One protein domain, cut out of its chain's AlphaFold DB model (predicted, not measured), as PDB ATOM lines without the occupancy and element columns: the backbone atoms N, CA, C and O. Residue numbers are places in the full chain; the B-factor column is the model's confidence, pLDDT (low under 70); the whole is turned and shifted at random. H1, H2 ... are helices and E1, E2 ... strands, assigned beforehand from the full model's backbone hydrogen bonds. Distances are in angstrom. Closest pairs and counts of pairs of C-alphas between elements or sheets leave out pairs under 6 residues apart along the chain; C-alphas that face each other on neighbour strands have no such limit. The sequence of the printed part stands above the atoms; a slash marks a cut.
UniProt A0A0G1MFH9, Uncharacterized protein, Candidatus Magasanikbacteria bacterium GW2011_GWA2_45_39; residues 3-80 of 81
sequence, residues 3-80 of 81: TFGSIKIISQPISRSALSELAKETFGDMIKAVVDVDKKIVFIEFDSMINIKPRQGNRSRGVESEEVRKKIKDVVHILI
ATOM      1  N   THR A   3     212.872 164.949 166.103       63.28
ATOM      2  CA  THR A   3     213.078 165.426 167.477       63.28
ATOM      3  C   THR A   3     211.967 166.407 167.851       63.28
ATOM      4  O   THR A   3     211.651 167.299 167.068       63.28
ATOM      5  N   PHE A   4     211.396 166.248 169.044       64.25
ATOM      6  CA  PHE A   4     210.422 167.160 169.645       64.25
ATOM      7  C   PHE A   4     210.898 167.509 171.063       64.25
ATOM      8  O   PHE A   4     210.755 166.703 171.979       64.25
ATOM      9  N   GLY A   5     211.500 168.685 171.257       70.25
ATOM     10  CA  GLY A   5     212.124 169.033 172.543       70.25
ATOM     11  C   GLY A   5     213.241 168.048 172.921       70.25
ATOM     12  O   GLY A   5     214.099 167.752 172.093       70.25
ATOM     13  N   SER A   6     213.210 167.509 174.144       69.25
ATOM     14  CA  SER A   6     214.116 166.449 174.631       69.25
ATOM     15  C   SER A   6     213.678 165.026 174.238       69.25
ATOM     16  O   SER A   6     214.252 164.049 174.717       69.25
ATOM     17  N   ILE A   7     212.660 164.876 173.381       75.56
ATOM     18  CA  ILE A   7     212.158 163.573 172.926       75.56
ATOM     19  C   ILE A   7     212.680 163.281 171.520       75.56
ATOM     20  O   ILE A   7     212.497 164.067 170.586       75.56
ATOM     21  N   LYS A   8     213.275 162.100 171.347       78.25
ATOM     22  CA  LYS A   8     213.757 161.590 170.062       78.25
ATOM     23  C   LYS A   8     212.963 160.356 169.645       78.25
ATOM     24  O   LYS A   8     212.875 159.380 170.385       78.25
ATOM     25  N   ILE A   9     212.392 160.389 168.440       80.94
ATOM     26  CA  ILE A   9     211.612 159.269 167.896       80.94
ATOM     27  C   ILE A   9     212.529 158.346 167.090       80.94
ATOM     28  O   ILE A   9     213.167 158.773 166.118       80.94
ATOM     29  N   ILE A  10     212.556 157.073 167.482       81.69
ATOM     30  CA  ILE A  10     213.306 155.996 166.840       81.69
ATOM     31  C   ILE A  10     212.326 155.060 166.133       81.69
ATOM     32  O   ILE A  10     211.619 154.259 166.745       81.69
ATOM     33  N   SER A  11     212.297 155.189 164.810       79.31
ATOM     34  CA  SER A  11     211.533 154.339 163.889       79.31
ATOM     35  C   SER A  11     212.425 153.503 162.966       79.31
ATOM     36  O   SER A  11     211.928 152.764 162.124       79.31
ATOM     37  N   GLN A  12     213.744 153.637 163.105       82.56
ATOM     38  CA  GLN A  12     214.764 152.897 162.365       82.56
ATOM     39  C   GLN A  12     215.813 152.383 163.356       82.56
ATOM     40  O   GLN A  12     215.975 153.014 164.405       82.56
ATOM     41  N   PRO A  13     216.525 151.286 163.045       87.25
ATOM     42  CA  PRO A  13     217.575 150.769 163.914       87.25
ATOM     43  C   PRO A  13     218.614 151.838 164.281       87.25
ATOM     44  O   PRO A  13     219.067 152.598 163.425       87.25
ATOM     45  N   ILE A  14     218.990 151.886 165.557       88.00
ATOM     46  CA  ILE A  14     220.027 152.749 166.120       88.00
ATOM     47  C   ILE A  14     221.088 151.882 166.798       88.00
ATOM     48  O   ILE A  14     220.765 150.867 167.411       88.00
ATOM     49  N   SER A  15     222.356 152.282 166.720       89.62
ATOM     50  CA  SER A  15     223.410 151.561 167.426       89.62
ATOM     51  C   SER A  15     223.415 151.865 168.926       89.62
ATOM     52  O   SER A  15     223.089 152.974 169.365       89.62
ATOM     53  N   ARG A  16     223.887 150.910 169.734       86.62
ATOM     54  CA  ARG A  16     224.166 151.139 171.167       86.62
ATOM     55  C   ARG A  16     225.135 152.298 171.407       86.62
ATOM     56  O   ARG A  16     224.977 153.022 172.386       86.62
ATOM     57  N   SER A  17     226.118 152.487 170.524       88.00
ATOM     58  CA  SER A  17     227.061 153.607 170.611       88.00
ATOM     59  C   SER A  17     226.365 154.952 170.418       88.00
ATOM     60  O   SER A  17     226.553 155.846 171.235       88.00
ATOM     61  N   ALA A  18     225.492 155.065 169.414       85.88
ATOM     62  CA  ALA A  18     224.725 156.279 169.169       85.88
ATOM     63  C   ALA A  18     223.757 156.567 170.325       85.88
ATOM     64  O   ALA A  18     223.614 157.712 170.736       85.88
ATOM     65  N   LEU A  19     223.130 155.539 170.907       83.69
ATOM     66  CA  LEU A  19     222.340 155.697 172.131       83.69
ATOM     67  C   LEU A  19     223.183 156.223 173.298       83.69
ATOM     68  O   LEU A  19     222.758 157.146 173.984       83.69
ATOM     69  N   SER A  20     224.378 155.667 173.503       83.19
ATOM     70  CA  SER A  20     225.291 156.110 174.560       83.19
ATOM     71  C   SER A  20     225.751 157.554 174.365       83.19
ATOM     72  O   SER A  20     225.811 158.302 175.334       83.19
ATOM     73  N   GLU A  21     226.046 157.970 173.134       84.62
ATOM     74  CA  GLU A  21     226.374 159.366 172.828       84.62
ATOM     75  C   GLU A  21     225.214 160.301 173.172       84.62
ATOM     76  O   GLU A  21     225.428 161.317 173.826       84.62
ATOM     77  N   LEU A  22     223.982 159.909 172.843       78.88
ATOM     78  CA  LEU A  22     222.789 160.682 173.191       78.88
ATOM     79  C   LEU A  22     222.534 160.735 174.709       78.88
ATOM     80  O   LEU A  22     222.049 161.742 175.220       78.88
ATOM     81  N   ALA A  23     222.872 159.676 175.449       77.88
ATOM     82  CA  ALA A  23     222.735 159.643 176.907       77.88
ATOM     83  C   ALA A  23     223.720 160.587 177.617       77.88
ATOM     84  O   ALA A  23     223.357 161.236 178.601       77.88
ATOM     85  N   LYS A  24     224.949 160.716 177.090       76.88
ATOM     86  CA  LYS A  24     225.997 161.579 177.662       76.88
ATOM     87  C   LYS A  24     225.602 163.052 177.708       76.88
ATOM     88  O   LYS A  24     226.055 163.762 178.596       76.88
ATOM     89  N   GLU A  25     224.764 163.498 176.778       70.44
ATOM     90  CA  GLU A  25     224.267 164.879 176.732       70.44
ATOM     91  C   GLU A  25     223.168 165.156 177.775       70.44
ATOM     92  O   GLU A  25     222.708 166.290 177.897       70.44
ATOM     93  N   THR A  26     222.726 164.133 178.522       68.38
ATOM     94  CA  THR A  26     221.548 164.203 179.397       68.38
ATOM     95  C   THR A  26     221.829 163.634 180.797       68.38
ATOM     96  O   THR A  26     222.444 164.324 181.604       68.38
ATOM     97  N   PHE A  27     221.424 162.399 181.120       63.50
ATOM     98  CA  PHE A  27     221.565 161.789 182.460       63.50
ATOM     99  C   PHE A  27     222.785 160.857 182.611       63.50
ATOM    100  O   PHE A  27     222.855 160.074 183.559       63.50
ATOM    101  N   GLY A  28     223.762 160.922 181.702       72.00
ATOM    102  CA  GLY A  28     224.975 160.101 181.765       72.00
ATOM    103  C   GLY A  28     224.822 158.776 181.019       72.00
ATOM    104  O   GLY A  28     224.946 158.746 179.799       72.00
ATOM    105  N   ASP A  29     224.605 157.668 181.730       71.38
ATOM    106  CA  ASP A  29     224.495 156.315 181.156       71.38
ATOM    107  C   ASP A  29     223.049 155.794 181.052       71.38
ATOM    108  O   ASP A  29     222.808 154.723 180.487       71.38
ATOM    109  N   MET A  30     222.075 156.557 181.559       73.56
ATOM    110  CA  MET A  30     220.678 156.143 181.638       73.56
ATOM    111  C   MET A  30     219.814 156.769 180.543       73.56
ATOM    112  O   MET A  30     219.851 157.973 180.303       73.56
ATOM    113  N   ILE A  31     218.973 155.939 179.920       77.38
ATOM    114  CA  ILE A  31     218.003 156.349 178.904       77.38
ATOM    115  C   ILE A  31     216.633 155.776 179.257       77.38
ATOM    116  O   ILE A  31     216.503 154.575 179.512       77.38
ATOM    117  N   LYS A  32     215.588 156.607 179.209       78.88
ATOM    118  CA  LYS A  32     214.204 156.136 179.283       78.88
ATOM    119  C   LYS A  32     213.641 155.963 177.874       78.88
ATOM    120  O   LYS A  32     213.680 156.871 177.047       78.88
ATOM    121  N   ALA A  33     213.064 154.793 177.627       82.25
ATOM    122  CA  ALA A  33     212.360 154.482 176.393       82.25
ATOM    123  C   ALA A  33     210.871 154.253 176.675       82.25
ATOM    124  O   ALA A  33     210.496 153.540 177.606       82.25
ATOM    125  N   VAL A  34     210.020 154.840 175.844       83.00
ATOM    126  CA  VAL A  34     208.593 154.546 175.758       83.00
ATOM    127  C   VAL A  34     208.385 153.742 174.485       83.00
ATOM    128  O   VAL A  34     208.713 154.193 173.391       83.00
ATOM    129  N   VAL A  35     207.870 152.528 174.637       84.69
ATOM    130  CA  VAL A  35     207.678 151.594 173.528       84.69
ATOM    131  C   VAL A  35     206.195 151.512 173.211       84.69
ATOM    132  O   VAL A  35     205.401 151.133 174.072       84.69
ATOM    133  N   ASP A  36     205.828 151.837 171.977       84.25
ATOM    134  CA  ASP A  36     204.512 151.505 171.442       84.25
ATOM    135  C   ASP A  36     204.613 150.117 170.796       84.25
ATOM    136  O   ASP A  36     205.208 149.945 169.727       84.25
ATOM    137  N   VAL A  37     204.091 149.109 171.498       82.00
ATOM    138  CA  VAL A  37     204.166 147.701 171.080       82.00
ATOM    139  C   VAL A  37     203.316 147.400 169.847       82.00
ATOM    140  O   VAL A  37     203.661 146.488 169.096       82.00
ATOM    141  N   ASP A  38     202.252 148.169 169.610       81.19
ATOM    142  CA  ASP A  38     201.341 147.955 168.485       81.19
ATOM    143  C   ASP A  38     201.904 148.590 167.210       81.19
ATOM    144  O   ASP A  38     201.902 147.977 166.141       81.19
ATOM    145  N   LYS A  39     202.462 149.802 167.327       78.31
ATOM    146  CA  LYS A  39     203.083 150.525 166.208       78.31
ATOM    147  C   LYS A  39     204.543 150.152 165.964       78.31
ATOM    148  O   LYS A  39     205.093 150.558 164.944       78.31
ATOM    149  N   LYS A  40     205.169 149.397 166.874       76.19
ATOM    150  CA  LYS A  40     206.589 149.003 166.826       76.19
ATOM    151  C   LYS A  40     207.539 150.197 166.690       76.19
ATOM    152  O   LYS A  40     208.512 150.152 165.942       76.19
ATOM    153  N   ILE A  41     207.248 151.270 167.417       75.00
ATOM    154  CA  ILE A  41     208.078 152.478 167.468       75.00
ATOM    155  C   ILE A  41     208.570 152.707 168.892       75.00
ATOM    156  O   ILE A  41     207.878 152.389 169.864       75.00
ATOM    157  N   VAL A  42     209.769 153.275 169.012       81.50
ATOM    158  CA  VAL A  42     210.368 153.624 170.301       81.50
ATOM    159  C   VAL A  42     210.551 155.129 170.371       81.50
ATOM    160  O   VAL A  42     211.141 155.750 169.490       81.50
ATOM    161  N   PHE A  43     210.061 155.719 171.449       77.44
ATOM    162  CA  PHE A  43     210.323 157.101 171.810       77.44
ATOM    163  C   PHE A  43     211.370 157.096 172.907       77.44
ATOM    164  O   PHE A  43     211.193 156.439 173.929       77.44
ATOM    165  N   ILE A  44     212.457 157.821 172.702       72.56
ATOM    166  CA  ILE A  44     213.468 158.016 173.726       72.56
ATOM    167  C   ILE A  44     213.281 159.404 174.314       72.56
ATOM    168  O   ILE A  44     213.295 160.398 173.592       72.56
ATOM    169  N   GLU A  45     213.073 159.446 175.622       65.75
ATOM    170  CA  GLU A  45     212.933 160.671 176.395       65.75
ATOM    171  C   GLU A  45     214.098 160.733 177.374       65.75
ATOM    172  O   GLU A  45     214.345 159.783 178.121       65.75
ATOM    173  N   PHE A  46     214.817 161.847 177.352       60.75
ATOM    174  CA  PHE A  46     216.029 161.986 178.144       60.75
ATOM    175  C   PHE A  46     215.837 162.768 179.441       60.75
ATOM    176  O   PHE A  46     216.747 162.787 180.248       60.75
ATOM    177  N   ASP A  47     214.677 163.379 179.677       51.66
ATOM    178  CA  ASP A  47     214.368 164.069 180.931       51.66
ATOM    179  C   ASP A  47     213.083 163.488 181.514       51.66
ATOM    180  O   ASP A  47     212.004 163.660 180.950       51.66
ATOM    181  N   SER A  48     213.179 162.686 182.582       53.38
ATOM    182  CA  SER A  48     211.970 162.120 183.175       53.38
ATOM    183  C   SER A  48     212.113 161.637 184.611       53.38
ATOM    184  O   SER A  48     212.972 160.824 184.946       53.38
ATOM    185  N   MET A  49     211.147 162.038 185.436       55.44
ATOM    186  CA  MET A  49     210.838 161.387 186.705       55.44
ATOM    187  C   MET A  49     210.096 160.061 186.451       55.44
ATOM    188  O   MET A  49     209.239 159.967 185.568       55.44
ATOM    189  N   ILE A  50     210.401 159.021 187.234       62.12
ATOM    190  CA  ILE A  50     209.738 157.706 187.162       62.12
ATOM    191  C   ILE A  50     208.218 157.883 187.329       62.12
ATOM    192  O   ILE A  50     207.757 158.350 188.367       62.12
ATOM    193  N   ASN A  51     207.430 157.478 186.326       62.44
ATOM    194  CA  ASN A  51     205.973 157.647 186.322       62.44
ATOM    195  C   ASN A  51     205.269 156.282 186.411       62.44
ATOM    196  O   ASN A  51     205.007 155.638 185.395       62.44
ATOM    197  N   ILE A  52     204.974 155.821 187.628       65.81
ATOM    198  CA  ILE A  52     204.071 154.682 187.856       65.81
ATOM    199  C   ILE A  52     202.663 155.259 188.001       65.81
ATOM    200  O   ILE A  52     202.461 156.203 188.764       65.81
ATOM    201  N   LYS A  53     201.672 154.693 187.301       74.25
ATOM    202  CA  LYS A  53     200.262 155.119 187.376       74.25
ATOM    203  C   LYS A  53     199.386 154.033 188.025       74.25
ATOM    204  O   LYS A  53     198.641 153.364 187.303       74.25
ATOM    205  N   PRO A  54     199.386 153.873 189.368       78.88
ATOM    206  CA  PRO A  54     198.618 152.822 190.047       78.88
ATOM    207  C   PRO A  54     197.119 152.843 189.734       78.88
ATOM    208  O   PRO A  54     196.475 151.797 189.688       78.88
ATOM    209  N   ARG A  55     196.564 154.035 189.469       84.94
ATOM    210  CA  ARG A  55     195.147 154.223 189.108       84.94
ATOM    211  C   ARG A  55     194.758 153.553 187.787       84.94
ATOM    212  O   ARG A  55     193.582 153.299 187.583       84.94
ATOM    213  N   GLN A  56     195.724 153.261 186.917       80.25
ATOM    214  CA  GLN A  56     195.521 152.541 185.656       80.25
ATOM    215  C   GLN A  56     195.784 151.031 185.793       80.25
ATOM    216  O   GLN A  56     195.928 150.343 184.792       80.25
ATOM    217  N   GLY A  57     195.905 150.514 187.020       77.75
ATOM    218  CA  GLY A  57     196.232 149.108 187.273       77.75
ATOM    219  C   GLY A  57     197.733 148.800 187.286       77.75
ATOM    220  O   GLY A  57     198.114 147.705 187.680       77.75
ATOM    221  N   ASN A  58     198.599 149.769 186.965       80.38
ATOM    222  CA  ASN A  58     200.058 149.612 186.991       80.38
ATOM    223  C   ASN A  58     200.591 149.736 188.426       80.38
ATOM    224  O   ASN A  58     201.072 150.796 188.831       80.38
ATOM    225  N   ARG A  59     200.423 148.680 189.229       80.06
ATOM    226  CA  ARG A  59     200.766 148.671 190.665       80.06
ATOM    227  C   ARG A  59     202.223 148.325 190.955       80.06
ATOM    228  O   ARG A  59     202.675 148.540 192.077       80.06
ATOM    229  N   SER A  60     202.951 147.811 189.973       80.88
ATOM    230  CA  SER A  60     204.354 147.441 190.110       80.88
ATOM    231  C   SER A  60     205.268 148.322 189.256       80.88
ATOM    232  O   SER A  60     204.839 149.042 188.356       80.88
ATOM    233  N   ARG A  61     206.566 148.283 189.580       80.38
ATOM    234  CA  ARG A  61     207.641 148.949 188.821       80.38
ATOM    235  C   ARG A  61     208.002 148.218 187.523       80.38
ATOM    236  O   ARG A  61     208.807 148.723 186.751       80.38
ATOM    237  N   GLY A  62     207.459 147.020 187.319       80.00
ATOM    238  CA  GLY A  62     207.725 146.179 186.161       80.00
ATOM    239  C   GLY A  62     206.465 145.955 185.336       80.00
ATOM    240  O   GLY A  62     205.349 146.121 185.810       80.00
ATOM    241  N   VAL A  63     206.648 145.530 184.091       84.62
ATOM    242  CA  VAL A  63     205.549 145.011 183.268       84.62
ATOM    243  C   VAL A  63     205.208 143.618 183.785       84.62
ATOM    244  O   VAL A  63     206.103 142.786 183.827       84.62
ATOM    245  N   GLU A  64     203.978 143.330 184.204       87.31
ATOM    246  CA  GLU A  64     203.626 142.008 184.766       87.31
ATOM    247  C   GLU A  64     203.339 140.960 183.685       87.31
ATOM    248  O   GLU A  64     203.733 139.807 183.831       87.31
ATOM    249  N   SER A  65     202.732 141.369 182.569       88.31
ATOM    250  CA  SER A  65     202.428 140.473 181.451       88.31
ATOM    251  C   SER A  65     203.694 140.016 180.720       88.31
ATOM    252  O   SER A  65     204.444 140.828 180.169       88.31
ATOM    253  N   GLU A  66     203.909 138.701 180.662       90.69
ATOM    254  CA  GLU A  66     205.002 138.092 179.898       90.69
ATOM    255  C   GLU A  66     204.885 138.352 178.396       90.69
ATOM    256  O   GLU A  66     205.890 138.608 177.732       90.69
ATOM    257  N   GLU A  67     203.661 138.361 177.865       90.06
ATOM    258  CA  GLU A  67     203.401 138.675 176.461       90.06
ATOM    259  C   GLU A  67     203.857 140.102 176.128       90.06
ATOM    260  O   GLU A  67     204.556 140.324 175.138       90.06
ATOM    261  N   VAL A  68     203.531 141.070 176.989       86.38
ATOM    262  CA  VAL A  68     203.949 142.466 176.801       86.38
ATOM    263  C   VAL A  68     205.467 142.596 176.941       86.38
ATOM    264  O   VAL A  68     206.092 143.268 176.122       86.38
ATOM    265  N   ARG A  69     206.097 141.903 177.903       87.00
ATOM    266  CA  ARG A  69     207.569 141.850 178.007       87.00
ATOM    267  C   ARG A  69     208.210 141.319 176.725       87.00
ATOM    268  O   ARG A  69     209.237 141.850 176.307       87.00
ATOM    269  N   LYS A  70     207.626 140.286 176.111       89.31
ATOM    270  CA  LYS A  70     208.116 139.719 174.850       89.31
ATOM    271  C   LYS A  70     208.009 140.734 173.714       89.31
ATOM    272  O   LYS A  70     209.020 141.008 173.078       89.31
ATOM    273  N   LYS A  71     206.849 141.379 173.542       87.81
ATOM    274  CA  LYS A  71     206.662 142.440 172.535       87.81
ATOM    275  C   LYS A  71     207.669 143.581 172.706       87.81
ATOM    276  O   LYS A  71     208.245 144.037 171.726       87.81
ATOM    277  N   ILE A  72     207.931 144.005 173.946       86.12
ATOM    278  CA  ILE A  72     208.948 145.025 174.240       86.12
ATOM    279  C   ILE A  72     210.339 144.554 173.798       86.12
ATOM    280  O   ILE A  72     211.033 145.298 173.112       86.12
ATOM    281  N   LYS A  73     210.745 143.326 174.155       86.31
ATOM    282  CA  LYS A  73     212.045 142.762 173.746       86.31
ATOM    283  C   LYS A  73     212.182 142.679 172.229       86.31
ATOM    284  O   LYS A  73     213.230 143.046 171.711       86.31
ATOM    285  N   ASP A  74     211.135 142.246 171.536       88.19
ATOM    286  CA  ASP A  74     211.137 142.129 170.077       88.19
ATOM    287  C   ASP A  74     211.349 143.500 169.423       88.19
ATOM    288  O   ASP A  74     212.210 143.652 168.559       88.19
ATOM    289  N   VAL A  75     210.632 144.529 169.886       83.88
ATOM    290  CA  VAL A  75     210.807 145.903 169.388       83.88
ATOM    291  C   VAL A  75     212.213 146.432 169.695       83.88
ATOM    292  O   VAL A  75     212.844 147.031 168.826       83.88
ATOM    293  N   VAL A  76     212.737 146.173 170.896       83.31
ATOM    294  CA  VAL A  76     214.099 146.571 171.286       83.31
ATOM    295  C   VAL A  76     215.158 145.890 170.416       83.31
ATOM    296  O   VAL A  76     216.066 146.569 169.956       83.31
ATOM    297  N   HIS A  77     215.038 144.589 170.139       86.19
ATOM    298  CA  HIS A  77     215.982 143.867 169.274       86.19
ATOM    299  C   HIS A  77     215.933 144.322 167.813       86.19
ATOM    300  O   HIS A  77     216.940 144.240 167.118       86.19
ATOM    301  N   ILE A  78     214.778 144.791 167.338       84.75
ATOM    302  CA  ILE A  78     214.648 145.347 165.986       84.75
ATOM    303  C   ILE A  78     215.318 146.720 165.902       84.75
ATOM    304  O   ILE A  78     215.935 147.047 164.890       84.75
ATOM    305  N   LEU A  79     215.162 147.544 166.941       82.06
ATOM    306  CA  LEU A  79     215.534 148.954 166.884       82.06
ATOM    307  C   LEU A  79     216.891 149.272 167.511       82.06
ATOM    308  O   LEU A  79     217.395 150.354 167.247       82.06
ATOM    309  N   ILE A  80     217.491 148.386 168.307       83.81
ATOM    310  CA  ILE A  80     218.792 148.615 168.948       83.81
ATOM    311  C   ILE A  80     219.787 147.545 168.498       83.81
ATOM    312  O   ILE A  80     219.651 146.378 168.872       83.81
TER     313      ILE A  80
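Overview. This is residues 3 to 80 of the 81 residues of an uncharacterized protein of Candidatus Magasanikbacteria bacterium GW2011_GWA2_45_39 (UniProt A0A0G1MFH9). A small antiparallel sheet, E1 E3 E2, has helix H2 across one face, two layers, while H1 only grazes the sheet; a long loop, residues 46 to 65, swings away, its residues 54 to 59 sticking out. The 78 printed residues run E1 H1 E2 E3 H2, under half in named elements, class mixed. The whole is compact, radius of gyration of the C-alphas 13.2 A, spans 34 by 26 by 21 A.

Arrangement. E1, residues 7 to 10, neighbours E3, residues 41 to 45; N 8 and O 44 are 2.8 A apart. H1 (16 to 24) lies between E1 and E2 (32 to 36) in a split strand-helix-strand unit, E3 between its strands, crossover right-handed. E2 and E3 form a hairpin; N 34 and O 43 are 2.8 A apart. H2, residues 66 to 79, is over E3 and E2, height over the sheet 9.4 A; its closest C-alpha pair with E2 is Val 35 and Ile 72, 6.7 A. H1 and H2 are apart; every O i to N i+4 pair in both is within hydrogen-bond range.

Along the chain. E1 begins at C-alpha 7 (212.158, 163.573, 172.926); H2, 20.0 A long, ends at C-alpha 79 (215.534, 148.954, 166.884).

Size, cuts and confidence. The printed part has no cut. The E3 to H2 link is long. The model's confidence is low, with pLDDT under 70, at 13 printed residues, namely residues 3 to 4, residue 6, residues 26 to 27 and residues 45 to 52.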